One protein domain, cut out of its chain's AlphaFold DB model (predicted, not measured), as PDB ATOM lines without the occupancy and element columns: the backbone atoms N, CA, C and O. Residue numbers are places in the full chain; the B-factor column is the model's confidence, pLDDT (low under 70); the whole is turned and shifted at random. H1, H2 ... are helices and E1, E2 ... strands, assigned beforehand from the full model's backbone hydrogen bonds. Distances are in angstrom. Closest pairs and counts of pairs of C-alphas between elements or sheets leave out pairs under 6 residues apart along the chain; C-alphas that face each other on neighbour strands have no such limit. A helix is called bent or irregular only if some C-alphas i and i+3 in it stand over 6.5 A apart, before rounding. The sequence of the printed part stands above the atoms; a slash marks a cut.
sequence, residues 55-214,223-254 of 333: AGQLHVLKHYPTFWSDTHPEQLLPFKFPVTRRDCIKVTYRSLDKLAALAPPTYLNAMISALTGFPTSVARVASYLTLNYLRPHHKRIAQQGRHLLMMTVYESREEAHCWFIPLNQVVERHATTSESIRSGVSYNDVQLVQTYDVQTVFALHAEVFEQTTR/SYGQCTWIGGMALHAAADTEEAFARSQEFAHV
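This is residues 55 to 214 and 223 to 254 of the 333 residues of the protein "Hypothetical protein" of Calcidiscus leptoporus (UniProt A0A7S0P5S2). A twisted sheet of five strands curls round helix H4 on one face, with H6, H7 and H8 on the other face, making three layers, helices on both faces of a sheet. H1, H2 and H3 pack on H4. The printed part has 192 residues with eight named helices and five named strands, in the order H1 E1 H2 H3 H4 H5 E2 E3 H6 H7 E4 E5 H8; the class is mixed, helices and strands. The sheet, in the order E1 E3 E2 E4 E5, is mixed. The whole is compact, with a radius of gyration of the C-alphas of 16.1 A and spans of 43 by 35 by 30 A.

Start at the sheet's edge strands, E1, residues 89 to 92, and E5, residues 226 to 236; its inner strands are E3, residues 159 to 166, E2, residues 147 to 154, and E4, residues 201 to 210. Within hydrogen-bond range you find N 89 and O 162 at 2.8 A between antiparallel E1 and E3, N 150 and O 163 at 2.8 A in the antiparallel hairpin E2 and E3, N 151 and O 205 at 2.8 A between parallel E2 and E4, and N 204 and O 233 at 2.8 A between antiparallel E4 and E5. The hub is H4, residues 120 to 134; its Val 122 and Val 153 of E2 have C-alphas 7.0 A apart, the closest of the two. H1, residues 55 to 71, touches H4 at a steep tilt of 50 degrees with its residues 65 to 69 alone, closest at C-alphas 65 and 131, 5.2 A. H3, residues 105 to 114, touches H4 about perpendicular at 74 degrees, closest at C-alphas 112 and 123, 5.5 A. H2, residues 93 to 102, touches H4, closest at C-alphas 96 and 124, 6.5 A. H5, residues 138 to 142, only grazes the sheet. H7, residues 187 to 195, runs along the strands at a height over the sheet of 8.4 A, and forms a helical hairpin with H6, residues 167 to 176, closest at C-alphas 190 and 171, 6.2 A. H8, residues 242 to 252, is on the sheet, its C-alpha 248 being 6.8 A from C-alpha 201, the closest to E4. Each O i to N i+4 pair is within hydrogen-bond range in H2, H3, H5, H6, H7 and H8, against 11 of 13 in H1 and 10 of 11 in H4.

Find C-alpha 55 at (-50.049, -33.209, 11.342); H1 spans 23.7 A, with a kink of 38 degrees near residue 65. H1 and H4 are only just irregular, with C-alphas 62 and 65 6.9 A apart and C-alphas 131 and 134 6.8 A apart. H4 spans 19.0 A, E4 28.7 A and E5 29.2 A; E5 bends by 50 degrees at residue 233. H8 ends at C-alpha 252, (-55.861, -41.406, 23.347).

The C-alphas farthest apart, of Arg 214 and Glu 243, are 52.3 A apart. Residues 215 to 222 are not printed, and C-alphas 214 and 223 are 14.5 A apart across this cut. Residues 72 to 88 make the long link from H1 to E1. The mean pLDDT of the printed part is 85.1, with 33 residues under 70, among them 176 to 185 and 247 to 254.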
ATOM      1  N   ALA A  55     -50.617 -32.056  12.060       54.19
ATOM      2  CA  ALA A  55     -50.049 -33.209  11.342       54.19
ATOM      3  C   ALA A  55     -48.506 -33.194  11.318       54.19
ATOM      4  O   ALA A  55     -47.861 -34.234  11.455       54.19
ATOM      5  N   GLY A  56     -47.909 -32.000  11.217       62.53
ATOM      6  CA  GLY A  56     -46.457 -31.830  11.247       62.53
ATOM      7  C   GLY A  56     -45.844 -32.116  12.620       62.53
ATOM      8  O   GLY A  56     -44.797 -32.750  12.699       62.53
ATOM      9  N   GLN A  57     -46.503 -31.707  13.708       71.81
ATOM     10  CA  GLN A  57     -45.996 -31.923  15.068       71.81
ATOM     11  C   GLN A  57     -46.000 -33.407  15.439       71.81
ATOM     12  O   GLN A  57     -45.000 -33.926  15.928       71.81
ATOM     13  N   LEU A  58     -47.090 -34.110  15.132       70.25
ATOM     14  CA  LEU A  58     -47.200 -35.548  15.358       70.25
ATOM     15  C   LEU A  58     -46.146 -36.327  14.559       70.25
ATOM     16  O   LEU A  58     -45.500 -37.229  15.090       70.25
ATOM     17  N   HIS A  59     -45.929 -35.940  13.298       76.75
ATOM     18  CA  HIS A  59     -44.877 -36.512  12.463       76.75
ATOM     19  C   HIS A  59     -43.487 -36.304  13.088       76.75
ATOM     20  O   HIS A  59     -42.696 -37.243  13.174       76.75
ATOM     21  N   VAL A  60     -43.194 -35.101  13.591       84.81
ATOM     22  CA  VAL A  60     -41.931 -34.814  14.287       84.81
ATOM     23  C   VAL A  60     -41.772 -35.696  15.529       84.81
ATOM     24  O   VAL A  60     -40.737 -36.338  15.682       84.81
ATOM     25  N   LEU A  61     -42.797 -35.809  16.378       84.00
ATOM     26  CA  LEU A  61     -42.748 -36.649  17.584       84.00
ATOM     27  C   LEU A  61     -42.604 -38.144  17.276       84.00
ATOM     28  O   LEU A  61     -41.970 -38.872  18.040       84.00
ATOM     29  N   LYS A  62     -43.149 -38.598  16.144       81.44
ATOM     30  CA  LYS A  62     -43.058 -39.987  15.686       81.44
ATOM     31  C   LYS A  62     -41.675 -40.324  15.124       81.44
ATOM     32  O   LYS A  62     -41.096 -41.351  15.468       81.44
ATOM     33  N   HIS A  63     -41.128 -39.484  14.253       84.19
ATOM     34  CA  HIS A  63     -39.939 -39.850  13.477       84.19
ATOM     35  C   HIS A  63     -38.630 -39.344  14.088       84.19
ATOM     36  O   HIS A  63     -37.608 -40.031  14.000       84.19
ATOM     37  N   TYR A  64     -38.652 -38.187  14.754       90.38
ATOM     38  CA  TYR A  64     -37.438 -37.565  15.275       90.38
ATOM     39  C   TYR A  64     -36.704 -38.414  16.329       90.38
ATOM     40  O   TYR A  64     -35.483 -38.505  16.244       90.38
ATOM     41  N   PRO A  65     -37.370 -39.112  17.274       91.00
ATOM     42  CA  PRO A  65     -36.663 -39.958  18.241       91.00
ATOM     43  C   PRO A  65     -35.855 -41.108  17.626       91.00
ATOM     44  O   PRO A  65     -34.811 -41.489  18.158       91.00
ATOM     45  N   THR A  66     -36.321 -41.660  16.502       89.06
ATOM     46  CA  THR A  66     -35.572 -42.678  15.752       89.06
ATOM     47  C   THR A  66     -34.343 -42.042  15.105       89.06
ATOM     48  O   THR A  66     -33.230 -42.480  15.364       89.06
ATOM     49  N   PHE A  67     -34.533 -40.929  14.387       91.81
ATOM     50  CA  PHE A  67     -33.434 -40.162  13.792       91.81
ATOM     51  C   PHE A  67     -32.382 -39.727  14.828       91.81
ATOM     52  O   PHE A  67     -31.183 -39.813  14.572       91.81
ATOM     53  N   TRP A  68     -32.815 -39.305  16.019       94.75
ATOM     54  CA  TRP A  68     -31.934 -38.954  17.133       94.75
ATOM     55  C   TRP A  68     -31.043 -40.121  17.548       94.75
ATOM     56  O   TRP A  68     -29.846 -39.945  17.739       94.75
ATOM     57  N   SER A  69     -31.619 -41.317  17.668       92.38
ATOM     58  CA  SER A  69     -30.871 -42.506  18.089       92.38
ATOM     59  C   SER A  69     -29.791 -42.892  17.075       92.38
ATOM     60  O   SER A  69     -28.725 -43.355  17.475       92.38
ATOM     61  N   ASP A  70     -30.051 -42.654  15.787       93.25
ATOM     62  CA  ASP A  70     -29.118 -42.953  14.699       93.25
ATOM     63  C   ASP A  70     -28.004 -41.899  14.569       93.25
ATOM     64  O   ASP A  70     -26.865 -42.231  14.245       93.25
ATOM     65  N   THR A  71     -28.316 -40.625  14.824       95.44
ATOM     66  CA  THR A  71     -27.386 -39.494  14.630       95.44
ATOM     67  C   THR A  71     -26.598 -39.104  15.874       95.44
ATOM     68  O   THR A  71     -25.506 -38.551  15.751       95.44
ATOM     69  N   HIS A  72     -27.128 -39.411  17.056       95.56
ATOM     70  CA  HIS A  72     -26.547 -39.068  18.351       95.56
ATOM     71  C   HIS A  72     -26.429 -40.290  19.284       95.56
ATOM     72  O   HIS A  72     -26.889 -40.239  20.435       95.56
ATOM     73  N   PRO A  73     -25.821 -41.412  18.837       95.62
ATOM     74  CA  PRO A  73     -25.708 -42.625  19.648       95.62
ATOM     75  C   PRO A  73     -24.941 -42.394  20.959       95.62
ATOM     76  O   PRO A  73     -25.181 -43.076  21.953       95.62
ATOM     77  N   GLU A  74     -24.047 -41.405  20.997       94.81
ATOM     78  CA  GLU A  74     -23.271 -41.020  22.175       94.81
ATOM     79  C   GLU A  74     -24.081 -40.254  23.233       94.81
ATOM     80  O   GLU A  74     -23.615 -40.101  24.363       94.81
ATOM     81  N   GLN A  75     -25.279 -39.761  22.893       94.94
ATOM     82  CA  GLN A  75     -26.206 -39.164  23.865       94.94
ATOM     83  C   GLN A  75     -27.102 -40.213  24.539       94.94
ATOM     84  O   GLN A  75     -27.722 -39.927  25.567       94.94
ATOM     85  N   LEU A  76     -27.165 -41.431  23.992       95.19
ATOM     86  CA  LEU A  76     -28.027 -42.484  24.514       95.19
ATOM     87  C   LEU A  76     -27.550 -42.953  25.887       95.19
ATOM     88  O   LEU A  76     -26.378 -43.254  26.113       95.19
ATOM     89  N   LEU A  77     -28.494 -43.057  26.817       93.12
ATOM     90  CA  LEU A  77     -28.201 -43.519  28.161       93.12
ATOM     91  C   LEU A  77     -28.091 -45.050  28.192       93.12
ATOM     92  O   LEU A  77     -28.867 -45.747  27.523       93.12
ATOM     93  N   PRO A  78     -27.179 -45.604  29.014       93.88
ATOM     94  CA  PRO A  78     -27.115 -47.038  29.222       93.88
ATOM     95  C   PRO A  78     -28.430 -47.531  29.826       93.88
ATOM     96  O   PRO A  78     -29.017 -46.905  30.713       93.88
ATOM     97  N   PHE A  79     -28.894 -48.684  29.360       94.06
ATOM     98  CA  PHE A  79     -30.126 -49.251  29.883       94.06
ATOM     99  C   PHE A  79     -29.912 -49.883  31.258       94.06
ATOM    100  O   PHE A  79     -29.189 -50.873  31.397       94.06
ATOM    101  N   LYS A  80     -30.651 -49.387  32.244       94.31
ATOM    102  CA  LYS A  80     -30.867 -50.022  33.546       94.31
ATOM    103  C   LYS A  80     -32.286 -49.683  33.951       94.31
ATOM    104  O   LYS A  80     -32.520 -48.518  34.195       94.31
ATOM    105  N   PHE A  81     -33.199 -50.649  34.053       95.12
ATOM    106  CA  PHE A  81     -34.603 -50.381  34.390       95.12
ATOM    107  C   PHE A  81     -34.750 -49.897  35.852       95.12
ATOM    108  O   PHE A  81     -34.677 -50.723  36.766       95.12
ATOM    109  N   PRO A  82     -34.919 -48.583  36.112       95.44
ATOM    110  CA  PRO A  82     -34.940 -48.065  37.475       95.44
ATOM    111  C   PRO A  82     -36.292 -48.356  38.133       95.44
ATOM    112  O   PRO A  82     -37.299 -47.806  37.709       95.44
ATOM    113  N   VAL A  83     -36.341 -49.182  39.179       94.56
ATOM    114  CA  VAL A  83     -37.603 -49.471  39.905       94.56
ATOM    115  C   VAL A  83     -37.708 -48.780  41.263       94.56
ATOM    116  O   VAL A  83     -38.746 -48.822  41.918       94.56
ATOM    117  N   THR A  84     -36.632 -48.128  41.705       92.06
ATOM    118  CA  THR A  84     -36.580 -47.420  42.986       92.06
ATOM    119  C   THR A  84     -36.119 -45.984  42.784       92.06
ATOM    120  O   THR A  84     -35.376 -45.675  41.854       92.06
ATOM    121  N   ARG A  85     -36.497 -45.104  43.716       88.75
ATOM    122  CA  ARG A  85     -36.016 -43.716  43.740       88.75
ATOM    123  C   ARG A  85     -34.497 -43.620  43.944       88.75
ATOM    124  O   ARG A  85     -33.884 -42.664  43.488       88.75
ATOM    125  N   ARG A  86     -33.873 -44.597  44.614       91.00
ATOM    126  CA  ARG A  86     -32.412 -44.622  44.824       91.00
ATOM    127  C   ARG A  86     -31.656 -44.938  43.535       91.00
ATOM    128  O   ARG A  86     -30.596 -44.369  43.306       91.00
ATOM    129  N   ASP A  87     -32.233 -45.790  42.694       93.38
ATOM    130  CA  ASP A  87     -31.681 -46.209  41.403       93.38
ATOM    131  C   ASP A  87     -32.245 -45.419  40.213       93.38
ATOM    132  O   ASP A  87     -32.170 -45.894  39.081       93.38
ATOM    133  N   CYS A  88     -32.842 -44.250  40.455       95.81
ATOM    134  CA  CYS A  88     -33.516 -43.470  39.423       95.81
ATOM    135  C   CYS A  88     -32.560 -42.913  38.358       95.81
ATOM    136  O   CYS A  88     -31.363 -42.718  38.582       95.81
ATOM    137  N   ILE A  89     -33.125 -42.601  37.192       97.25
ATOM    138  CA  ILE A  89     -32.467 -41.778  36.181       97.25
ATOM    139  C   ILE A  89     -32.498 -40.338  36.688       97.25
ATOM    140  O   ILE A  89     -33.574 -39.783  36.914       97.25
ATOM    141  N   LYS A  90     -31.320 -39.743  36.863       96.69
ATOM    142  CA  LYS A  90     -31.177 -38.335  37.243       96.69
ATOM    143  C   LYS A  90     -30.937 -37.493  36.001       96.69
ATOM    144  O   LYS A  90     -29.953 -37.703  35.291       96.69
ATOM    145  N   VAL A  91     -31.829 -36.546  35.749       97.50
ATOM    146  CA  VAL A  91     -31.745 -35.602  34.636       97.50
ATOM    147  C   VAL A  91     -31.422 -34.230  35.209       97.50
ATOM    148  O   VAL A  91     -32.246 -33.640  35.897       97.50
ATOM    149  N   THR A  92     -30.215 -33.732  34.951       97.25
ATOM    150  CA  THR A  92     -29.805 -32.386  35.388       97.25
ATOM    151  C   THR A  92     -30.244 -31.338  34.372       97.25
ATOM    152  O   THR A  92     -30.321 -31.643  33.180       97.25
ATOM    153  N   TYR A  93     -30.471 -30.094  34.792       95.94
ATOM    154  CA  TYR A  93     -30.821 -29.016  33.859       95.94
ATOM    155  C   TYR A  93     -29.700 -28.754  32.855       95.94
ATOM    156  O   TYR A  93     -29.983 -28.561  31.679       95.94
ATOM    157  N   ARG A  94     -28.435 -28.939  33.248       97.19
ATOM    158  CA  ARG A  94     -27.303 -28.935  32.309       97.19
ATOM    159  C   ARG A  94     -27.475 -29.949  31.170       97.19
ATOM    160  O   ARG A  94     -27.136 -29.657  30.024       97.19
ATOM    161  N   SER A  95     -28.005 -31.140  31.457       96.81
ATOM    162  CA  SER A  95     -28.340 -32.135  30.427       96.81
ATOM    163  C   SER A  95     -29.491 -31.659  29.533       96.81
ATOM    164  O   SER A  95     -29.465 -31.905  28.328       96.81
ATOM    165  N   LEU A  96     -30.477 -30.957  30.102       96.44
ATOM    166  CA  LEU A  96     -31.589 -30.359  29.355       96.44
ATOM    167  C   LEU A  96     -31.136 -29.198  28.463       96.44
ATOM    168  O   LEU A  96     -31.684 -29.023  27.379       96.44
ATOM    169  N   ASP A  97     -30.156 -28.408  28.895       96.25
ATOM    170  CA  ASP A  97     -29.580 -27.311  28.113       96.25
ATOM    171  C   ASP A  97     -28.737 -27.855  26.963       96.25
ATOM    172  O   ASP A  97     -28.863 -27.404  25.826       96.25
ATOM    173  N   LYS A  98     -27.948 -28.906  27.224       96.12
ATOM    174  CA  LYS A  98     -27.238 -29.637  26.169       96.12
ATOM    175  C   LYS A  98     -28.215 -30.202  25.137       96.12
ATOM    176  O   LYS A  98     -27.970 -30.078  23.941       96.12
ATOM    177  N   LEU A  99     -29.323 -30.796  25.585       95.25
ATOM    178  CA  LEU A  99     -30.363 -31.266  24.677       95.25
ATOM    179  C   LEU A  99     -30.951 -30.110  23.866       95.25
ATOM    180  O   LEU A  99     -31.102 -30.254  22.661       95.25
ATOM    181  N   ALA A 100     -31.258 -28.980  24.503       94.50
ATOM    182  CA  ALA A 100     -31.821 -27.818  23.824       94.50
ATOM    183  C   ALA A 100     -30.882 -27.227  22.759       94.50
ATOM    184  O   ALA A 100     -31.357 -26.687  21.766       94.50
ATOM    185  N   ALA A 101     -29.565 -27.358  22.942       95.69
ATOM    186  CA  ALA A 101     -28.568 -26.941  21.960       95.69
ATOM    187  C   ALA A 101     -28.441 -27.901  20.760       95.69
ATOM    188  O   ALA A 101     -28.024 -27.476  19.686       95.69
ATOM    189  N   LEU A 102     -28.762 -29.188  20.941       95.62
ATOM    190  CA  LEU A 102     -28.616 -30.225  19.909       95.62
ATOM    191  C   LEU A 102     -29.927 -30.525  19.171       95.62
ATOM    192  O   LEU A 102     -29.923 -30.762  17.967       95.62
ATOM    193  N   ALA A 103     -31.048 -30.553  19.888       94.31
ATOM    194  CA  ALA A 103     -32.351 -30.865  19.325       94.31
ATOM    195  C   ALA A 103     -32.950 -29.632  18.622       94.31
ATOM    196  O   ALA A 103     -32.867 -28.520  19.145       94.31
ATOM    197  N   PRO A 104     -33.613 -29.803  17.465       93.69
ATOM    198  CA  PRO A 104     -34.216 -28.702  16.750       93.69
ATOM    199  C   PRO A 104     -35.374 -28.117  17.573       93.69
ATOM    200  O   PRO A 104     -36.151 -28.873  18.174       93.69
ATOM    201  N   PRO A 105     -35.575 -26.787  17.538       92.19
ATOM    202  CA  PRO A 105     -36.681 -26.136  18.238       92.19
ATOM    203  C   PRO A 105     -38.054 -26.708  17.869       92.19
ATOM    204  O   PRO A 105     -38.953 -26.754  18.701       92.19
ATOM    205  N   THR A 106     -38.215 -27.199  16.637       91.38
ATOM    206  CA  THR A 106     -39.454 -27.831  16.163       91.38
ATOM    207  C   THR A 106     -39.838 -29.064  16.979       91.38
ATOM    208  O   THR A 106     -41.017 -29.234  17.283       91.38
ATOM    209  N   TYR A 107     -38.871 -29.896  17.379       91.25
ATOM    210  CA  TYR A 107     -39.127 -31.064  18.223       91.25
ATOM    211  C   TYR A 107     -39.500 -30.658  19.649       91.25
ATOM    212  O   TYR A 107     -40.488 -31.148  20.191       91.25
ATOM    213  N   LEU A 108     -38.746 -29.729  20.242       91.00
ATOM    214  CA  LEU A 108     -39.001 -29.264  21.607       91.00
ATOM    215  C   LEU A 108     -40.368 -28.584  21.718       91.00
ATOM    216  O   LEU A 108     -41.119 -28.862  22.648       91.00
ATOM    217  N   ASN A 109     -40.727 -27.763  20.730       90.62
ATOM    218  CA  ASN A 109     -42.042 -27.136  20.663       90.62
ATOM    219  C   ASN A 109     -43.150 -28.177  20.493       90.62
ATOM    220  O   ASN A 109     -44.162 -28.086  21.177       90.62
ATOM    221  N   ALA A 110     -42.952 -29.194  19.645       88.81
ATOM    222  CA  ALA A 110     -43.920 -30.280  19.504       88.81
ATOM    223  C   ALA A 110     -44.114 -31.049  20.823       88.81
ATOM    224  O   ALA A 110     -45.244 -31.367  21.175       88.81
ATOM    225  N   MET A 111     -43.041 -31.296  21.585       89.38
ATOM    226  CA  MET A 111     -43.126 -31.923  22.909       89.38
ATOM    227  C   MET A 111     -43.852 -31.039  23.926       89.38
ATOM    228  O   MET A 111     -44.680 -31.541  24.676       89.38
ATOM    229  N   ILE A 112     -43.581 -29.730  23.949       89.19
ATOM    230  CA  ILE A 112     -44.289 -28.784  24.825       89.19
ATOM    231  C   ILE A 112     -45.781 -28.741  24.469       89.19
ATOM    232  O   ILE A 112     -46.618 -28.814  25.363       89.19
ATOM    233  N   SER A 113     -46.126 -28.696  23.178       86.31
ATOM    234  CA  SER A 113     -47.519 -28.753  22.719       86.31
ATOM    235  C   SER A 113     -48.195 -30.084  23.068       86.31
ATOM    236  O   SER A 113     -49.342 -30.090  23.508       86.31
ATOM    237  N   ALA A 114     -47.497 -31.214  22.943       83.12
ATOM    238  CA  ALA A 114     -48.026 -32.527  23.320       83.12
ATOM    239  C   ALA A 114     -48.165 -32.730  24.839       83.12
ATOM    240  O   ALA A 114     -48.817 -33.676  25.271       83.12
ATOM    241  N   LEU A 115     -47.548 -31.859  25.639       85.88
ATOM    242  CA  LEU A 115     -47.606 -31.841  27.099       85.88
ATOM    243  C   LEU A 115     -48.287 -30.552  27.592       85.88
ATOM    244  O   LEU A 115     -47.943 -30.011  28.641       85.88
ATOM    245  N   THR A 116     -49.251 -30.039  26.823       82.50
ATOM    246  CA  THR A 116     -50.055 -28.871  27.201       82.50
ATOM    247  C   THR A 116     -50.679 -29.075  28.586       82.50
ATOM    248  O   THR A 116     -51.264 -30.117  28.874       82.50
ATOM    249  N   GLY A 117     -50.543 -28.071  29.455       82.19
ATOM    250  CA  GLY A 117     -50.996 -28.121  30.851       82.19
ATOM    251  C   GLY A 117     -49.952 -28.650  31.842       82.19
ATOM    252  O   GLY A 117     -50.144 -28.512  33.049       82.19
ATOM    253  N   PHE A 118     -48.831 -29.197  31.360       89.12
ATOM    254  CA  PHE A 118     -47.690 -29.556  32.197       89.12
ATOM    255  C   PHE A 118     -46.704 -28.380  32.279       89.12
ATOM    256  O   PHE A 118     -46.523 -27.654  31.295       89.12
ATOM    257  N   PRO A 119     -46.009 -28.195  33.415       92.12
ATOM    258  CA  PRO A 119     -44.917 -27.240  33.522       92.12
ATOM    259  C   PRO A 119     -43.845 -27.491  32.458       92.12
ATOM    260  O   PRO A 119     -43.507 -28.637  32.143       92.12
ATOM    261  N   THR A 120     -43.249 -26.421  31.926       92.44
ATOM    262  CA  THR A 120     -42.208 -26.525  30.889       92.44
ATOM    263  C   THR A 120     -41.024 -27.380  31.346       92.44
ATOM    264  O   THR A 120     -40.435 -28.096  30.536       92.44
ATOM    265  N   SER A 121     -40.694 -27.361  32.642       94.56
ATOM    266  CA  SER A 121     -39.660 -28.211  33.236       94.56
ATOM    267  C   SER A 121     -39.963 -29.703  33.035       94.56
ATOM    268  O   SER A 121     -39.091 -30.447  32.580       94.56
ATOM    269  N   VAL A 122     -41.214 -30.131  33.237       95.12
ATOM    270  CA  VAL A 122     -41.660 -31.506  32.956       95.12
ATOM    271  C   VAL A 122     -41.543 -31.830  31.468       95.12
ATOM    272  O   VAL A 122     -41.000 -32.878  31.112       95.12
ATOM    273  N   ALA A 123     -41.969 -30.922  30.586       93.62
ATOM    274  CA  ALA A 123     -41.892 -31.149  29.145       93.62
ATOM    275  C   ALA A 123     -40.452 -31.312  28.634       93.62
ATOM    276  O   ALA A 123     -40.166 -32.205  27.828       93.62
ATOM    277  N   ARG A 124     -39.512 -30.512  29.153       95.25
ATOM    278  CA  ARG A 124     -38.080 -30.637  28.838       95.25
ATOM    279  C   ARG A 124     -37.513 -31.976  29.309       95.25
ATOM    280  O   ARG A 124     -36.805 -32.638  28.548       95.25
ATOM    281  N   VAL A 125     -37.852 -32.414  30.524       97.19
ATOM    282  CA  VAL A 125     -37.405 -33.712  31.060       97.19
ATOM    283  C   VAL A 125     -38.009 -34.871  30.267       97.19
ATOM    284  O   VAL A 125     -37.287 -35.796  29.894       97.19
ATOM    285  N   ALA A 126     -39.299 -34.817  29.938       95.75
ATOM    286  CA  ALA A 126     -39.957 -35.829  29.116       95.75
ATOM    287  C   ALA A 126     -39.327 -35.926  27.717       95.75
ATOM    288  O   ALA A 126     -39.090 -37.032  27.229       95.75
ATOM    289  N   SER A 127     -38.974 -34.789  27.109       95.25
ATOM    290  CA  SER A 127     -38.247 -34.732  25.829       95.25
ATOM    291  C   SER A 127     -36.896 -35.439  25.934       95.25
ATOM    292  O   SER A 127     -36.574 -36.317  25.133       95.25
ATOM    293  N   TYR A 128     -36.131 -35.121  26.982       97.19
ATOM    294  CA  TYR A 128     -34.837 -35.743  27.247       97.19
ATOM    295  C   TYR A 128     -34.938 -37.259  27.428       97.19
ATOM    296  O   TYR A 128     -34.171 -38.005  26.814       97.19
ATOM    297  N   LEU A 129     -35.888 -37.725  28.240       96.38
ATOM    298  CA  LEU A 129     -36.107 -39.152  28.463       96.38
ATOM    299  C   LEU A 129     -36.556 -39.857  27.188       96.38
ATOM    300  O   LEU A 129     -36.075 -40.952  26.912       96.38
ATOM    301  N   THR A 130     -37.449 -39.242  26.411       94.75
ATOM    302  CA  THR A 130     -37.963 -39.812  25.158       94.75
ATOM    303  C   THR A 130     -36.829 -40.137  24.202       94.75
ATOM    304  O   THR A 130     -36.740 -41.269  23.725       94.75
ATOM    305  N   LEU A 131     -35.940 -39.168  23.988       95.31
ATOM    306  CA  LEU A 131     -34.834 -39.279  23.048       95.31
ATOM    307  C   LEU A 131     -33.714 -40.198  23.542       95.31
ATOM    308  O   LEU A 131     -33.220 -41.022  22.782       95.31
ATOM    309  N   ASN A 132     -33.326 -40.089  24.814       96.62
ATOM    310  CA  ASN A 132     -32.100 -40.727  25.301       96.62
ATOM    311  C   ASN A 132     -32.332 -42.044  26.052       96.62
ATOM    312  O   ASN A 132     -31.366 -42.751  26.335       96.62
ATOM    313  N   TYR A 133     -33.579 -42.382  26.403       95.44
ATOM    314  CA  TYR A 133     -33.875 -43.561  27.224       95.44
ATOM    315  C   TYR A 133     -35.118 -44.349  26.782       95.44
ATOM    316  O   TYR A 133     -35.018 -45.544  26.503       95.44
ATOM    317  N   LEU A 134     -36.291 -43.713  26.707       93.94
ATOM    318  CA  LEU A 134     -37.571 -44.400  26.499       93.94
ATOM    319  C   LEU A 134     -37.675 -45.013  25.105       93.94
ATOM    320  O   LEU A 134     -37.936 -46.210  24.996       93.94
ATOM    321  N   ARG A 135     -37.453 -44.230  24.039       91.06
ATOM    322  CA  ARG A 135     -37.536 -44.747  22.665       91.06
ATOM    323  C   ARG A 135     -36.430 -45.767  22.354       91.06
ATOM    324  O   ARG A 135     -36.795 -46.857  21.895       91.06
ATOM    325  N   PRO A 136     -35.138 -45.497  22.639       92.50
ATOM    326  CA  PRO A 136     -34.061 -46.451  22.360       92.50
ATOM    327  C   PRO A 136     -34.284 -47.817  23.018       92.50
ATOM    328  O   PRO A 136     -33.997 -48.856  22.429       92.50
ATOM    329  N   HIS A 137     -34.858 -47.829  24.226       93.31
ATOM    330  CA  HIS A 137     -35.020 -49.048  25.018       93.31
ATOM    331  C   HIS A 137     -36.468 -49.538  25.127       93.31
ATOM    332  O   HIS A 137     -36.749 -50.404  25.961       93.31
ATOM    333  N   HIS A 138     -37.388 -49.051  24.286       90.50
ATOM    334  CA  HIS A 138     -38.828 -49.303  24.440       90.50
ATOM    335  C   HIS A 138     -39.175 -50.800  24.504       90.50
ATOM    336  O   HIS A 138     -39.934 -51.206  25.376       90.50
ATOM    337  N   LYS A 139     -38.555 -51.655  23.671       90.81
ATOM    338  CA  LYS A 139     -38.786 -53.117  23.690       90.81
ATOM    339  C   LYS A 139     -38.384 -53.743  25.024       90.81
ATOM    340  O   LYS A 139     -39.103 -54.584  25.557       90.81
ATOM    341  N   ARG A 140     -37.246 -53.319  25.582       93.38
ATOM    342  CA  ARG A 140     -36.729 -53.819  26.868       93.38
ATOM    343  C   ARG A 140     -37.584 -53.341  28.036       93.38
ATOM    344  O   ARG A 140     -37.792 -54.098  28.980       93.38
ATOM    345  N   ILE A 141     -38.084 -52.110  27.959       93.62
ATOM    346  CA  ILE A 141     -39.025 -51.544  28.927       93.62
ATOM    347  C   ILE A 141     -40.365 -52.295  28.859       93.62
ATOM    348  O   ILE A 141     -40.860 -52.763  29.880       93.62
ATOM    349  N   ALA A 142     -40.903 -52.505  27.657       91.00
ATOM    350  CA  ALA A 142     -42.155 -53.219  27.425       91.00
ATOM    351  C   ALA A 142     -42.120 -54.676  27.927       91.00
ATOM    352  O   ALA A 142     -43.120 -55.190  28.430       91.00
ATOM    353  N   GLN A 143     -40.959 -55.339  27.853       92.19
ATOM    354  CA  GLN A 143     -40.747 -56.683  28.411       92.19
ATOM    355  C   GLN A 143     -40.911 -56.748  29.938       92.19
ATOM    356  O   GLN A 143     -41.240 -57.814  30.454       92.19
ATOM    357  N   GLN A 144     -40.741 -55.632  30.659       93.31
ATOM    358  CA  GLN A 144     -40.992 -55.562  32.107       93.31
ATOM    359  C   GLN A 144     -42.493 -55.538  32.444       93.31
ATOM    360  O   GLN A 144     -42.877 -55.627  33.609       93.31
ATOM    361  N   GLY A 145     -43.360 -55.438  31.432       91.12
ATOM    362  CA  GLY A 145     -44.803 -55.345  31.597       91.12
ATOM    363  C   GLY A 145     -45.269 -53.914  31.857       91.12
ATOM    364  O   GLY A 145     -44.614 -52.953  31.471       91.12
ATOM    365  N   ARG A 146     -46.437 -53.773  32.490       91.88
ATOM    366  CA  ARG A 146     -47.069 -52.471  32.746       91.88
ATOM    367  C   ARG A 146     -46.438 -51.782  33.949       91.88
ATOM    368  O   ARG A 146     -46.320 -52.374  35.021       91.88
ATOM    369  N   HIS A 147     -46.103 -50.520  33.766       94.75
ATOM    370  CA  HIS A 147     -45.491 -49.652  34.760       94.75
ATOM    371  C   HIS A 147     -45.954 -48.201  34.592       94.75
ATOM    372  O   HIS A 147     -46.355 -47.796  33.499       94.75
ATOM    373  N   LEU A 148     -45.864 -47.445  35.684       94.44
ATOM    374  CA  LEU A 148     -45.971 -45.990  35.727       94.44
ATOM    375  C   LEU A 148     -44.561 -45.396  35.742       94.44
ATOM    376  O   LEU A 148     -43.776 -45.720  36.631       94.44
ATOM    377  N   LEU A 149     -44.225 -44.543  34.784       96.00
ATOM    378  CA  LEU A 149     -43.052 -43.683  34.850       96.00
ATOM    379  C   LEU A 149     -43.346 -42.559  35.844       96.00
ATOM    380  O   LEU A 149     -44.150 -41.677  35.576       96.00
ATOM    381  N   MET A 150     -42.690 -42.610  36.991       95.25
ATOM    382  CA  MET A 150     -42.713 -41.574  38.006       95.25
ATOM    383  C   MET A 150     -41.606 -40.567  37.711       95.25
ATOM    384  O   MET A 150     -40.439 -40.948  37.604       95.25
ATOM    385  N   MET A 151     -41.967 -39.296  37.589       96.56
ATOM    386  CA  MET A 151     -41.059 -38.174  37.403       96.56
ATOM    387  C   MET A 151     -41.228 -37.201  38.562       96.56
ATOM    388  O   MET A 151     -42.315 -36.690  38.800       96.56
ATOM    389  N   THR A 152     -40.143 -36.897  39.258       95.19
ATOM    390  CA  THR A 152     -40.144 -35.836  40.261       95.19
ATOM    391  C   THR A 152     -39.130 -34.776  39.878       95.19
ATOM    392  O   THR A 152     -37.941 -35.070  39.800       95.19
ATOM    393  N   VAL A 153     -39.597 -33.557  39.629       95.38
ATOM    394  CA  VAL A 153     -38.769 -32.401  39.277       95.38
ATOM    395  C   VAL A 153     -38.527 -31.571  40.533       95.38
ATOM    396  O   VAL A 153     -39.474 -31.154  41.192       95.38
ATOM    397  N   TYR A 154     -37.262 -31.326  40.864       93.81
ATOM    398  CA  TYR A 154     -36.849 -30.450  41.956       93.81
ATOM    399  C   TYR A 154     -36.273 -29.170  41.359       93.81
ATOM    400  O   TYR A 154     -35.082 -29.113  41.053       93.81
ATOM    401  N   GLU A 155     -37.097 -28.136  41.193       90.00
ATOM    402  CA  GLU A 155     -36.665 -26.908  40.505       90.00
ATOM    403  C   GLU A 155     -35.527 -26.214  41.259       90.00
ATOM    404  O   GLU A 155     -34.518 -25.847  40.667       90.00
ATOM    405  N   SER A 156     -35.610 -26.180  42.592       86.94
ATOM    406  CA  SER A 156     -34.556 -25.638  43.471       86.94
ATOM    407  C   SER A 156     -33.201 -26.350  43.376       86.94
ATOM    408  O   SER A 156     -32.188 -25.796  43.795       86.94
ATOM    409  N   ARG A 157     -33.173 -27.586  42.870       89.12
ATOM    410  CA  ARG A 157     -31.952 -28.388  42.714       89.12
ATOM    411  C   ARG A 157     -31.552 -28.578  41.258       89.12
ATOM    412  O   ARG A 157     -30.584 -29.289  41.000       89.12
ATOM    413  N   GLU A 158     -32.310 -27.994  40.332       93.50
ATOM    414  CA  GLU A 158     -32.067 -28.097  38.895       93.50
ATOM    415  C   GLU A 158     -31.915 -29.557  38.419       93.50
ATOM    416  O   GLU A 158     -31.119 -29.886  37.534       93.50
ATOM    417  N   GLU A 159     -32.677 -30.470  39.026       95.50
ATOM    418  CA  GLU A 159     -32.643 -31.895  38.708       95.50
ATOM    419  C   GLU A 159     -34.043 -32.514  38.699       95.50
ATOM    420  O   GLU A 159     -34.947 -32.096  39.420       95.50
ATOM    421  N   ALA A 160     -34.210 -33.559  37.898       96.88
ATOM    422  CA  ALA A 160     -35.385 -34.414  37.898       96.88
ATOM    423  C   ALA A 160     -34.981 -35.874  38.107       96.88
ATOM    424  O   ALA A 160     -33.977 -36.345  37.567       96.88
ATOM    425  N   HIS A 161     -35.754 -36.596  38.912       96.94
ATOM    426  CA  HIS A 161     -35.545 -38.006  39.233       96.94
ATOM    427  C   HIS A 161     -36.660 -38.828  38.601       96.94
ATOM    428  O   HIS A 161     -37.838 -38.558  38.830       96.94
ATOM    429  N   CYS A 162     -36.294 -39.835  37.810       97.38
ATOM    430  CA  CYS A 162     -37.249 -40.617  37.032       97.38
ATOM    431  C   CYS A 162     -37.070 -42.117  37.270       97.38
ATOM    432  O   CYS A 162     -35.964 -42.648  37.142       97.38
ATOM    433  N   TRP A 163     -38.146 -42.819  37.620       97.06
ATOM    434  CA  TRP A 163     -38.132 -44.270  37.814       97.06
ATOM    435  C   TRP A 163     -39.473 -44.903  37.450       97.06
ATOM    436  O   TRP A 163     -40.483 -44.224  37.330       97.06
ATOM    437  N   PHE A 164     -39.498 -46.217  37.280       96.38
ATOM    438  CA  PHE A 164     -40.695 -46.977  36.953       96.38
ATOM    439  C   PHE A 164     -41.278 -47.639  38.197       96.38
ATOM    440  O   PHE A 164     -40.569 -48.262  38.981       96.38
ATOM    441  N   ILE A 165     -42.592 -47.547  38.356       94.69
ATOM    442  CA  ILE A 165     -43.353 -48.246  39.386       94.69
ATOM    443  C   ILE A 165     -44.145 -49.356  38.683       94.69
ATOM    444  O   ILE A 165     -45.040 -49.051  37.891       94.69
ATOM    445  N   PRO A 166     -43.829 -50.641  38.913       94.56
ATOM    446  CA  PRO A 166     -44.570 -51.756  38.325       94.56
ATOM    447  C   PRO A 166     -46.053 -51.756  38.731       94.56
ATOM    448  O   PRO A 166     -46.385 -51.369  39.850       94.56
ATOM    449  N   LEU A 167     -46.948 -52.235  37.856       91.75
ATOM    450  CA  LEU A 167     -48.407 -52.196  38.060       91.75
ATOM    451  C   LEU A 167     -48.868 -52.736  39.426       91.75
ATOM    452  O   LEU A 167     -49.753 -52.147  40.039       91.75
ATOM    453  N   ASN A 168     -48.286 -53.830  39.921       89.81
ATOM    454  CA  ASN A 168     -48.642 -54.371  41.237       89.81
ATOM    455  C   ASN A 168     -48.356 -53.368  42.367       89.81
ATOM    456  O   ASN A 168     -49.197 -53.190  43.239       89.81
ATOM    457  N   GLN A 169     -47.223 -52.663  42.304       89.88
ATOM    458  CA  GLN A 169     -46.875 -51.623  43.274       89.88
ATOM    459  C   GLN A 169     -47.713 -50.353  43.091       89.88
ATOM    460  O   GLN A 169     -47.999 -49.674  44.068       89.88
ATOM    461  N   VAL A 170     -48.118 -50.017  41.861       89.12
ATOM    462  CA  VAL A 170     -49.050 -48.903  41.594       89.12
ATOM    463  C   VAL A 170     -50.388 -49.166  42.298       89.12
ATOM    464  O   VAL A 170     -50.883 -48.302  43.015       89.12
ATOM    465  N   VAL A 171     -50.932 -50.382  42.159       86.38
ATOM    466  CA  VAL A 171     -52.182 -50.803  42.819       86.38
ATOM    467  C   VAL A 171     -52.029 -50.843  44.341       86.38
ATOM    468  O   VAL A 171     -52.898 -50.347  45.050       86.38
ATOM    469  N   GLU A 172     -50.926 -51.393  44.851       85.38
ATOM    470  CA  GLU A 172     -50.642 -51.464  46.291       85.38
ATOM    471  C   GLU A 172     -50.517 -50.072  46.924       85.38
ATOM    472  O   GLU A 172     -51.125 -49.802  47.958       85.38
ATOM    473  N   ARG A 173     -49.778 -49.158  46.281       82.12
ATOM    474  CA  ARG A 173     -49.657 -47.764  46.731       82.12
ATOM    475  C   ARG A 173     -51.010 -47.075  46.754       82.12
ATOM    476  O   ARG A 173     -51.325 -46.412  47.729       82.12
ATOM    477  N   HIS A 174     -51.830 -47.267  45.728       79.50
ATOM    478  CA  HIS A 174     -53.180 -46.718  45.730       79.50
ATOM    479  C   HIS A 174     -54.035 -47.291  46.876       79.50
ATOM    480  O   HIS A 174     -54.677 -46.538  47.597       79.50
ATOM    481  N   ALA A 175     -54.010 -48.610  47.089       74.75
ATOM    482  CA  ALA A 175     -54.802 -49.271  48.131       74.75
ATOM    483  C   ALA A 175     -54.382 -48.894  49.563       74.75
ATOM    484  O   ALA A 175     -55.218 -48.859  50.461       74.75
ATOM    485  N   THR A 176     -53.094 -48.623  49.781       66.56
ATOM    486  CA  THR A 176     -52.541 -48.238  51.092       66.56
ATOM    487  C   THR A 176     -52.697 -46.751  51.397       66.56
ATOM    488  O   THR A 176     -52.608 -46.355  52.558       66.56
ATOM    489  N   THR A 177     -52.958 -45.923  50.384       57.91
ATOM    490  CA  THR A 177     -53.071 -44.473  50.539       57.91
ATOM    491  C   THR A 177     -54.548 -44.078  50.592       57.91
ATOM    492  O   THR A 177     -55.111 -43.608  49.610       57.91
ATOM    493  N   SER A 178     -55.193 -44.241  51.751       46.59
ATOM    494  CA  SER A 178     -56.534 -43.683  52.011       46.59
ATOM    495  C   SER A 178     -56.561 -42.139  52.053       46.59
ATOM    496  O   SER A 178     -57.634 -41.552  52.152       46.59
ATOM    497  N   GLU A 179     -55.409 -41.469  51.912       43.25
ATOM    498  CA  GLU A 179     -55.265 -40.007  51.841       43.25
ATOM    499  C   GLU A 179     -54.568 -39.561  50.539       43.25
ATOM    500  O   GLU A 179     -53.361 -39.324  50.486       43.25
ATOM    501  N   SER A 180     -55.333 -39.396  49.462       45.78
ATOM    502  CA  SER A 180     -54.858 -38.991  48.127       45.78
ATOM    503  C   SER A 180     -54.424 -37.517  47.987       45.78
ATOM    504  O   SER A 180     -54.342 -37.009  46.873       45.78
ATOM    505  N   ILE A 181     -54.143 -36.793  49.075       48.59
ATOM    506  CA  ILE A 181     -54.117 -35.316  49.027       48.59
ATOM    507  C   ILE A 181     -52.700 -34.705  49.024       48.59
ATOM    508  O   ILE A 181     -52.563 -33.530  48.693       48.59
ATOM    509  N   ARG A 182     -51.618 -35.440  49.339       50.72
ATOM    510  CA  ARG A 182     -50.289 -34.791  49.511       50.72
ATOM    511  C   ARG A 182     -49.089 -35.313  48.723       50.72
ATOM    512  O   ARG A 182     -48.157 -34.536  48.544       50.72
ATOM    513  N   SER A 183     -49.095 -36.549  48.239       51.56
ATOM    514  CA  SER A 183     -48.090 -37.083  47.300       51.56
ATOM    515  C   SER A 183     -48.427 -38.547  47.065       51.56
ATOM    516  O   SER A 183     -48.341 -39.347  48.000       51.56
ATOM    517  N   GLY A 184     -48.852 -38.916  45.866       63.50
ATOM    518  CA  GLY A 184     -49.307 -40.279  45.649       63.50
ATOM    519  C   GLY A 184     -49.811 -40.550  44.246       63.50
ATOM    520  O   GLY A 184     -50.276 -39.660  43.542       63.50
ATOM    521  N   VAL A 185     -49.717 -41.831  43.891       67.94
ATOM    522  CA  VAL A 185     -50.356 -42.432  42.720       67.94
ATOM    523  C   VAL A 185     -51.866 -42.239  42.861       67.94
ATOM    524  O   VAL A 185     -52.465 -42.749  43.809       67.94
ATOM    525  N   SER A 186     -52.482 -41.511  41.936       73.25
ATOM    526  CA  SER A 186     -53.928 -41.296  41.925       73.25
ATOM    527  C   SER A 186     -54.678 -42.535  41.409       73.25
ATOM    528  O   SER A 186     -54.108 -43.380  40.715       73.25
ATOM    529  N   TYR A 187     -55.981 -42.644  41.704       73.31
ATOM    530  CA  TYR A 187     -56.857 -43.682  41.123       73.31
ATOM    531  C   TYR A 187     -56.778 -43.697  39.594       73.31
ATOM    532  O   TYR A 187     -56.611 -44.720  38.931       73.31
ATOM    533  N   ASN A 188     -56.794 -42.487  39.070       76.12
ATOM    534  CA  ASN A 188     -56.572 -42.134  37.698       76.12
ATOM    535  C   ASN A 188     -55.289 -42.816  37.156       76.12
ATOM    536  O   ASN A 188     -55.296 -43.402  36.067       76.12
ATOM    537  N   ASP A 189     -54.159 -42.771  37.864       81.50
ATOM    538  CA  ASP A 189     -52.893 -43.369  37.398       81.50
ATOM    539  C   ASP A 189     -52.951 -44.894  37.390       81.50
ATOM    540  O   ASP A 189     -52.423 -45.530  36.477       81.50
ATOM    541  N   VAL A 190     -53.663 -45.492  38.348       83.00
ATOM    542  CA  VAL A 190     -53.933 -46.935  38.348       83.00
ATOM    543  C   VAL A 190     -54.669 -47.334  37.070       83.00
ATOM    544  O   VAL A 190     -54.222 -48.244  36.367       83.00
ATOM    545  N   GLN A 191     -55.762 -46.641  36.736       80.06
ATOM    546  CA  GLN A 191     -56.555 -46.925  35.537       80.06
ATOM    547  C   GLN A 191     -55.739 -46.754  34.255       80.06
ATOM    548  O   GLN A 191     -55.768 -47.626  33.381       80.06
ATOM    549  N   LEU A 192     -54.954 -45.676  34.171       82.75
ATOM    550  CA  LEU A 192     -54.059 -45.420  33.047       82.75
ATOM    551  C   LEU A 192     -53.092 -46.596  32.862       82.75
ATOM    552  O   LEU A 192     -53.059 -47.201  31.791       82.75
ATOM    553  N   VAL A 193     -52.377 -46.995  33.923       87.25
ATOM    554  CA  VAL A 193     -51.388 -48.090  33.890       87.25
ATOM    555  C   VAL A 193     -52.044 -49.430  33.534       87.25
ATOM    556  O   VAL A 193     -51.467 -50.273  32.833       87.25
ATOM    557  N   GLN A 194     -53.277 -49.644  33.988       86.12
ATOM    558  CA  GLN A 194     -54.043 -50.849  33.699       86.12
ATOM    559  C   GLN A 194     -54.506 -50.944  32.243       86.12
ATOM    560  O   GLN A 194     -54.720 -52.074  31.793       86.12
ATOM    561  N   THR A 195     -54.639 -49.839  31.514       81.94
ATOM    562  CA  THR A 195     -55.299 -49.807  30.199       81.94
ATOM    563  C   THR A 195     -54.353 -49.577  29.026       81.94
ATOM    564  O   THR A 195     -54.514 -50.274  28.027       81.94
ATOM    565  N   TYR A 196     -53.317 -48.743  29.170       83.06
ATOM    566  CA  TYR A 196     -52.450 -48.325  28.051       83.06
ATOM    567  C   TYR A 196     -51.829 -49.479  27.245       83.06
ATOM    568  O   TYR A 196     -51.615 -50.572  27.774       83.06
ATOM    569  N   ASP A 197     -51.487 -49.258  25.976       84.00
ATOM    570  CA  ASP A 197     -50.731 -50.242  25.192       84.00
ATOM    571  C   ASP A 197     -49.233 -50.193  25.537       84.00
ATOM    572  O   ASP A 197     -48.532 -49.234  25.228       84.00
ATOM    573  N   VAL A 198     -48.726 -51.265  26.153       85.75
ATOM    574  CA  VAL A 198     -47.333 -51.383  26.625       85.75
ATOM    575  C   VAL A 198     -46.304 -51.268  25.502       85.75
ATOM    576  O   VAL A 198     -45.146 -50.953  25.764       85.75
ATOM    577  N   GLN A 199     -46.693 -51.550  24.258       83.62
ATOM    578  CA  GLN A 199     -45.769 -51.494  23.126       83.62
ATOM    579  C   GLN A 199     -45.563 -50.074  22.592       83.62
ATOM    580  O   GLN A 199     -44.556 -49.819  21.934       83.62
ATOM    581  N   THR A 200     -46.506 -49.166  22.841       80.62
ATOM    582  CA  THR A 200     -46.586 -47.876  22.138       80.62
ATOM    583  C   THR A 200     -46.832 -46.691  23.054       80.62
ATOM    584  O   THR A 200     -46.767 -45.554  22.604       80.62
ATOM    585  N   VAL A 201     -47.098 -46.912  24.337       85.50
ATOM    586  CA  VAL A 201     -47.442 -45.852  25.282       85.50
ATOM    587  C   VAL A 201     -46.680 -46.064  26.586       85.50
ATOM    588  O   VAL A 201     -46.506 -47.189  27.048       85.50
ATOM    589  N   PHE A 202     -46.248 -44.970  27.204       90.12
ATOM    590  CA  PHE A 202     -45.743 -44.930  28.569       90.12
ATOM    591  C   PHE A 202     -46.724 -44.144  29.436       90.12
ATOM    592  O   PHE A 202     -47.061 -43.009  29.121       90.12
ATOM    593  N   ALA A 203     -47.177 -44.718  30.546       91.62
ATOM    594  CA  ALA A 203     -47.941 -43.964  31.536       91.62
ATOM    595  C   ALA A 203     -46.976 -43.093  32.353       91.62
ATOM    596  O   ALA A 203     -46.078 -43.640  32.984       91.62
ATOM    597  N   LEU A 204     -47.144 -41.773  32.343       92.69
ATOM    598  CA  LEU A 204     -46.337 -40.802  33.084       92.69
ATOM    599  C   LEU A 204     -47.149 -40.237  34.255       92.69
ATOM    600  O   LEU A 204     -48.287 -39.830  34.065       92.69
ATOM    601  N   HIS A 205     -46.531 -40.147  35.428       92.69
ATOM    602  CA  HIS A 205     -46.946 -39.294  36.541       92.69
ATOM    603  C   HIS A 205     -45.797 -38.353  36.868       92.69
ATOM    604  O   HIS A 205     -44.659 -38.803  37.012       92.69
ATOM    605  N   ALA A 206     -46.082 -37.065  36.977       92.81
ATOM    606  CA  ALA A 206     -45.100 -36.038  37.248       92.81
ATOM    607  C   ALA A 206     -45.496 -35.201  38.470       92.81
ATOM    608  O   ALA A 206     -46.656 -34.838  38.653       92.81
ATOM    609  N   GLU A 207     -44.502 -34.890  39.292       91.69
ATOM    610  CA  GLU A 207     -44.614 -34.013  40.456       91.69
ATOM    611  C   GLU A 207     -43.517 -32.953  40.375       91.69
ATOM    612  O   GLU A 207     -42.351 -33.289  40.145       91.69
ATOM    613  N   VAL A 208     -43.870 -31.686  40.576       91.69
ATOM    614  CA  VAL A 208     -42.915 -30.571  40.600       91.69
ATOM    615  C   VAL A 208     -42.831 -30.016  42.009       91.69
ATOM    616  O   VAL A 208     -43.847 -29.760  42.653       91.69
ATOM    617  N   PHE A 209     -41.603 -29.868  42.491       90.38
ATOM    618  CA  PHE A 209     -41.292 -29.370  43.816       90.38
ATOM    619  C   PHE A 209     -40.463 -28.094  43.731       90.38
ATOM    620  O   PHE A 209     -39.380 -28.067  43.135       90.38
ATOM    621  N   GLU A 210     -40.930 -27.074  44.439       85.69
ATOM    622  CA  GLU A 210     -40.264 -25.785  44.569       85.69
ATOM    623  C   GLU A 210     -39.975 -25.489  46.038       85.69
ATOM    624  O   GLU A 210     -40.717 -25.870  46.953       85.69
ATOM    625  N   GLN A 211     -38.866 -24.802  46.298       79.56
ATOM    626  CA  GLN A 211     -38.555 -24.363  47.649       79.56
ATOM    627  C   GLN A 211     -39.385 -23.118  47.954       79.56
ATOM    628  O   GLN A 211     -39.195 -22.071  47.344       79.56
ATOM    629  N   THR A 212     -40.303 -23.214  48.917       64.06
ATOM    630  CA  THR A 212     -41.092 -22.063  49.357       64.06
ATOM    631  C   THR A 212     -40.170 -21.055  50.045       64.06
ATOM    632  O   THR A 212     -39.848 -21.183  51.226       64.06
ATOM    633  N   THR A 213     -39.741 -20.025  49.318       59.41
ATOM    634  CA  THR A 213     -39.053 -18.857  49.877       59.41
ATOM    635  C   THR A 213     -40.070 -17.971  50.593       59.41
ATOM    636  O   THR A 213     -40.406 -16.880  50.138       59.41
ATOM    637  N   ARG A 214     -40.627 -18.438  51.717       55.72
ATOM    638  CA  ARG A 214     -41.391 -17.545  52.593       55.72
ATOM    639  C   ARG A 214     -40.417 -16.595  53.279       55.72
ATOM    640  O   ARG A 214     -39.688 -16.987  54.187       55.72
ATOM    641  N   SER A 223     -36.073 -30.849  52.831       64.44
ATOM    642  CA  SER A 223     -34.945 -30.467  51.960       64.44
ATOM    643  C   SER A 223     -35.275 -30.501  50.460       64.44
ATOM    644  O   SER A 223     -34.426 -30.145  49.643       64.44
ATOM    645  N   TYR A 224     -36.475 -30.958  50.092       68.06
ATOM    646  CA  TYR A 224     -36.939 -31.107  48.714       68.06
ATOM    647  C   TYR A 224     -37.980 -30.060  48.307       68.06
ATOM    648  O   TYR A 224     -38.437 -30.101  47.174       68.06
ATOM    649  N   GLY A 225     -38.350 -29.129  49.192       76.69
ATOM    650  CA  GLY A 225     -39.390 -28.138  48.912       76.69
ATOM    651  C   GLY A 225     -40.814 -28.680  49.080       76.69
ATOM    652  O   GLY A 225     -41.029 -29.758  49.649       76.69
ATOM    653  N   GLN A 226     -41.782 -27.889  48.623       84.25
ATOM    654  CA  GLN A 226     -43.209 -28.198  48.601       84.25
ATOM    655  C   GLN A 226     -43.616 -28.593  47.178       84.25
ATOM    656  O   GLN A 226     -43.173 -27.966  46.220       84.25
ATOM    657  N   CYS A 227     -44.470 -29.611  47.047       85.75
ATOM    658  CA  CYS A 227     -45.054 -29.970  45.759       85.75
ATOM    659  C   CYS A 227     -46.001 -28.850  45.296       85.75
ATOM    660  O   CYS A 227     -46.963 -28.537  46.005       85.75
ATOM    661  N   THR A 228     -45.698 -28.226  44.158       87.50
ATOM    662  CA  THR A 228     -46.466 -27.121  43.558       87.50
ATOM    663  C   THR A 228     -47.360 -27.590  42.419       87.50
ATOM    664  O   THR A 228     -48.377 -26.954  42.149       87.50
ATOM    665  N   TRP A 229     -47.036 -28.721  41.786       87.75
ATOM    666  CA  TRP A 229     -47.803 -29.255  40.666       87.75
ATOM    667  C   TRP A 229     -47.764 -30.786  40.629       87.75
ATOM    668  O   TRP A 229     -46.721 -31.394  40.884       87.75
ATOM    669  N   ILE A 230     -48.897 -31.409  40.287       86.44
ATOM    670  CA  ILE A 230     -49.042 -32.862  40.125       86.44
ATOM    671  C   ILE A 230     -49.933 -33.140  38.914       86.44
ATOM    672  O   ILE A 230     -51.005 -32.548  38.782       86.44
ATOM    673  N   GLY A 231     -49.541 -34.099  38.082       83.62
ATOM    674  CA  GLY A 231     -50.380 -34.570  36.987       83.62
ATOM    675  C   GLY A 231     -49.847 -35.835  36.334       83.62
ATOM    676  O   GLY A 231     -48.672 -36.176  36.457       83.62
ATOM    677  N   GLY A 232     -50.723 -36.536  35.621       84.44
ATOM    678  CA  GLY A 232     -50.385 -37.773  34.929       84.44
ATOM    679  C   GLY A 232     -51.008 -37.838  33.543       84.44
ATOM    680  O   GLY A 232     -52.076 -37.274  33.309       84.44
ATOM    681  N   MET A 233     -50.331 -38.509  32.614       85.00
ATOM    682  CA  MET A 233     -50.783 -38.655  31.231       85.00
ATOM    683  C   MET A 233     -50.173 -39.861  30.522       85.00
ATOM    684  O   MET A 233     -49.188 -40.447  30.967       85.00
ATOM    685  N   ALA A 234     -50.742 -40.201  29.370       84.56
ATOM    686  CA  ALA A 234     -50.183 -41.178  28.453       84.56
ATOM    687  C   ALA A 234     -49.179 -40.496  27.506       84.56
ATOM    688  O   ALA A 234     -49.545 -39.620  26.728       84.56
ATOM    689  N   LEU A 235     -47.909 -40.892  27.561       83.88
ATOM    690  CA  LEU A 235     -46.877 -40.454  26.629       83.88
ATOM    691  C   LEU A 235     -46.763 -41.474  25.493       83.88
ATOM    692  O   LEU A 235     -46.331 -42.607  25.706       83.88
ATOM    693  N   HIS A 236     -47.138 -41.078  24.282       76.62
ATOM    694  CA  HIS A 236     -47.101 -41.961  23.119       76.62
ATOM    695  C   HIS A 236     -45.663 -42.111  22.624       76.62
ATOM    696  O   HIS A 236     -45.030 -41.154  22.177       76.62
ATOM    697  N   ALA A 237     -45.140 -43.331  22.702       68.00
ATOM    698  CA  ALA A 237     -43.938 -43.702  21.991       68.00
ATOM    699  C   ALA A 237     -44.280 -43.822  20.506       68.00
ATOM    700  O   ALA A 237     -45.313 -44.381  20.137       68.00
ATOM    701  N   ALA A 238     -43.386 -43.350  19.638       61.69
ATOM    702  CA  ALA A 238     -43.470 -43.694  18.229       61.69
ATOM    703  C   ALA A 238     -43.593 -45.218  18.099       61.69
ATOM    704  O   ALA A 238     -42.776 -45.954  18.659       61.69
ATOM    705  N   ALA A 239     -44.634 -45.692  17.424       62.94
ATOM    706  CA  ALA A 239     -44.816 -47.111  17.193       62.94
ATOM    707  C   ALA A 239     -43.992 -47.541  15.974       62.94
ATOM    708  O   ALA A 239     -43.907 -46.806  14.991       62.94
ATOM    709  N   ASP A 240     -43.408 -48.739  16.027       65.25
ATOM    710  CA  ASP A 240     -42.628 -49.289  14.906       65.25
ATOM    711  C   ASP A 240     -43.517 -49.594  13.676       65.25
ATOM    712  O   ASP A 240     -42.999 -49.747  12.573       65.25
ATOM    713  N   THR A 241     -44.845 -49.674  13.847       68.31
ATOM    714  CA  THR A 241     -45.816 -49.936  12.771       68.31
ATOM    715  C   THR A 241     -46.991 -48.957  12.803       68.31
ATOM    716  O   THR A 241     -47.407 -48.509  13.874       68.31
ATOM    717  N   GLU A 242     -47.570 -48.661  11.633       69.31
ATOM    718  CA  GLU A 242     -48.765 -47.803  11.513       69.31
ATOM    719  C   GLU A 242     -49.959 -48.352  12.301       69.31
ATOM    720  O   GLU A 242     -50.662 -47.605  12.969       69.31
ATOM    721  N   GLU A 243     -50.156 -49.671  12.306       71.00
ATOM    722  CA  GLU A 243     -51.241 -50.301  13.067       71.00
ATOM    723  C   GLU A 243     -51.095 -50.093  14.578       71.00
ATOM    724  O   GLU A 243     -52.071 -49.869  15.291       71.00
ATOM    725  N   ALA A 244     -49.869 -50.190  15.091       67.62
ATOM    726  CA  ALA A 244     -49.598 -49.978  16.504       67.62
ATOM    727  C   ALA A 244     -49.752 -48.493  16.871       67.62
ATOM    728  O   ALA A 244     -50.227 -48.172  17.961       67.62
ATOM    729  N   PHE A 245     -49.435 -47.599  15.934       67.75
ATOM    730  CA  PHE A 245     -49.684 -46.173  16.079       67.75
ATOM    731  C   PHE A 245     -51.184 -45.855  16.128       67.75
ATOM    732  O   PHE A 245     -51.619 -45.199  17.074       67.75
ATOM    733  N   ALA A 246     -51.977 -46.388  15.193       70.00
ATOM    734  CA  ALA A 246     -53.429 -46.221  15.158       70.00
ATOM    735  C   ALA A 246     -54.093 -46.698  16.460       70.00
ATOM    736  O   ALA A 246     -54.848 -45.951  17.072       70.00
ATOM    737  N   ARG A 247     -53.711 -47.878  16.972       69.00
ATOM    738  CA  ARG A 247     -54.193 -48.369  18.280       69.00
ATOM    739  C   ARG A 247     -53.823 -47.450  19.442       69.00
ATOM    740  O   ARG A 247     -54.588 -47.310  20.392       69.00
ATOM    741  N   SER A 248     -52.639 -46.836  19.393       67.25
ATOM    742  CA  SER A 248     -52.241 -45.866  20.413       67.25
ATOM    743  C   SER A 248     -53.107 -44.604  20.340       67.25
ATOM    744  O   SER A 248     -53.515 -44.099  21.379       67.25
ATOM    745  N   GLN A 249     -53.456 -44.139  19.137       69.00
ATOM    746  CA  GLN A 249     -54.355 -42.998  18.959       69.00
ATOM    747  C   GLN A 249     -55.770 -43.322  19.431       69.00
ATOM    748  O   GLN A 249     -56.347 -42.534  20.165       69.00
ATOM    749  N   GLU A 250     -56.298 -44.503  19.102       69.81
ATOM    750  CA  GLU A 250     -57.595 -44.966  19.612       69.81
ATOM    751  C   GLU A 250     -57.653 -44.898  21.143       69.81
ATOM    752  O   GLU A 250     -58.630 -44.404  21.694       69.81
ATOM    753  N   PHE A 251     -56.587 -45.321  21.833       66.88
ATOM    754  CA  PHE A 251     -56.497 -45.201  23.290       66.88
ATOM    755  C   PHE A 251     -56.506 -43.742  23.770       66.88
ATOM    756  O   PHE A 251     -57.143 -43.439  24.773       66.88
ATOM    757  N   ALA A 252     -55.838 -42.839  23.049       65.88
ATOM    758  CA  ALA A 252     -55.861 -41.406  23.347       65.88
ATOM    759  C   ALA A 252     -57.236 -40.756  23.122       65.88
ATOM    760  O   ALA A 252     -57.434 -39.629  23.556       65.88
ATOM    761  N   HIS A 253     -58.167 -41.429  22.443       67.19
ATOM    762  CA  HIS A 253     -59.517 -40.929  22.177       67.19
ATOM    763  C   HIS A 253     -60.586 -41.518  23.104       67.19
ATOM    764  O   HIS A 253     -61.757 -41.177  22.956       67.19
ATOM    765  N   VAL A 254     -60.216 -42.397  24.040       66.25
ATOM    766  CA  VAL A 254     -61.171 -42.973  24.995       66.25
ATOM    767  C   VAL A 254     -61.571 -41.895  26.011       66.25
ATOM    768  O   VAL A 254     -60.683 -41.375  26.691       66.25
TER     769      VAL A 254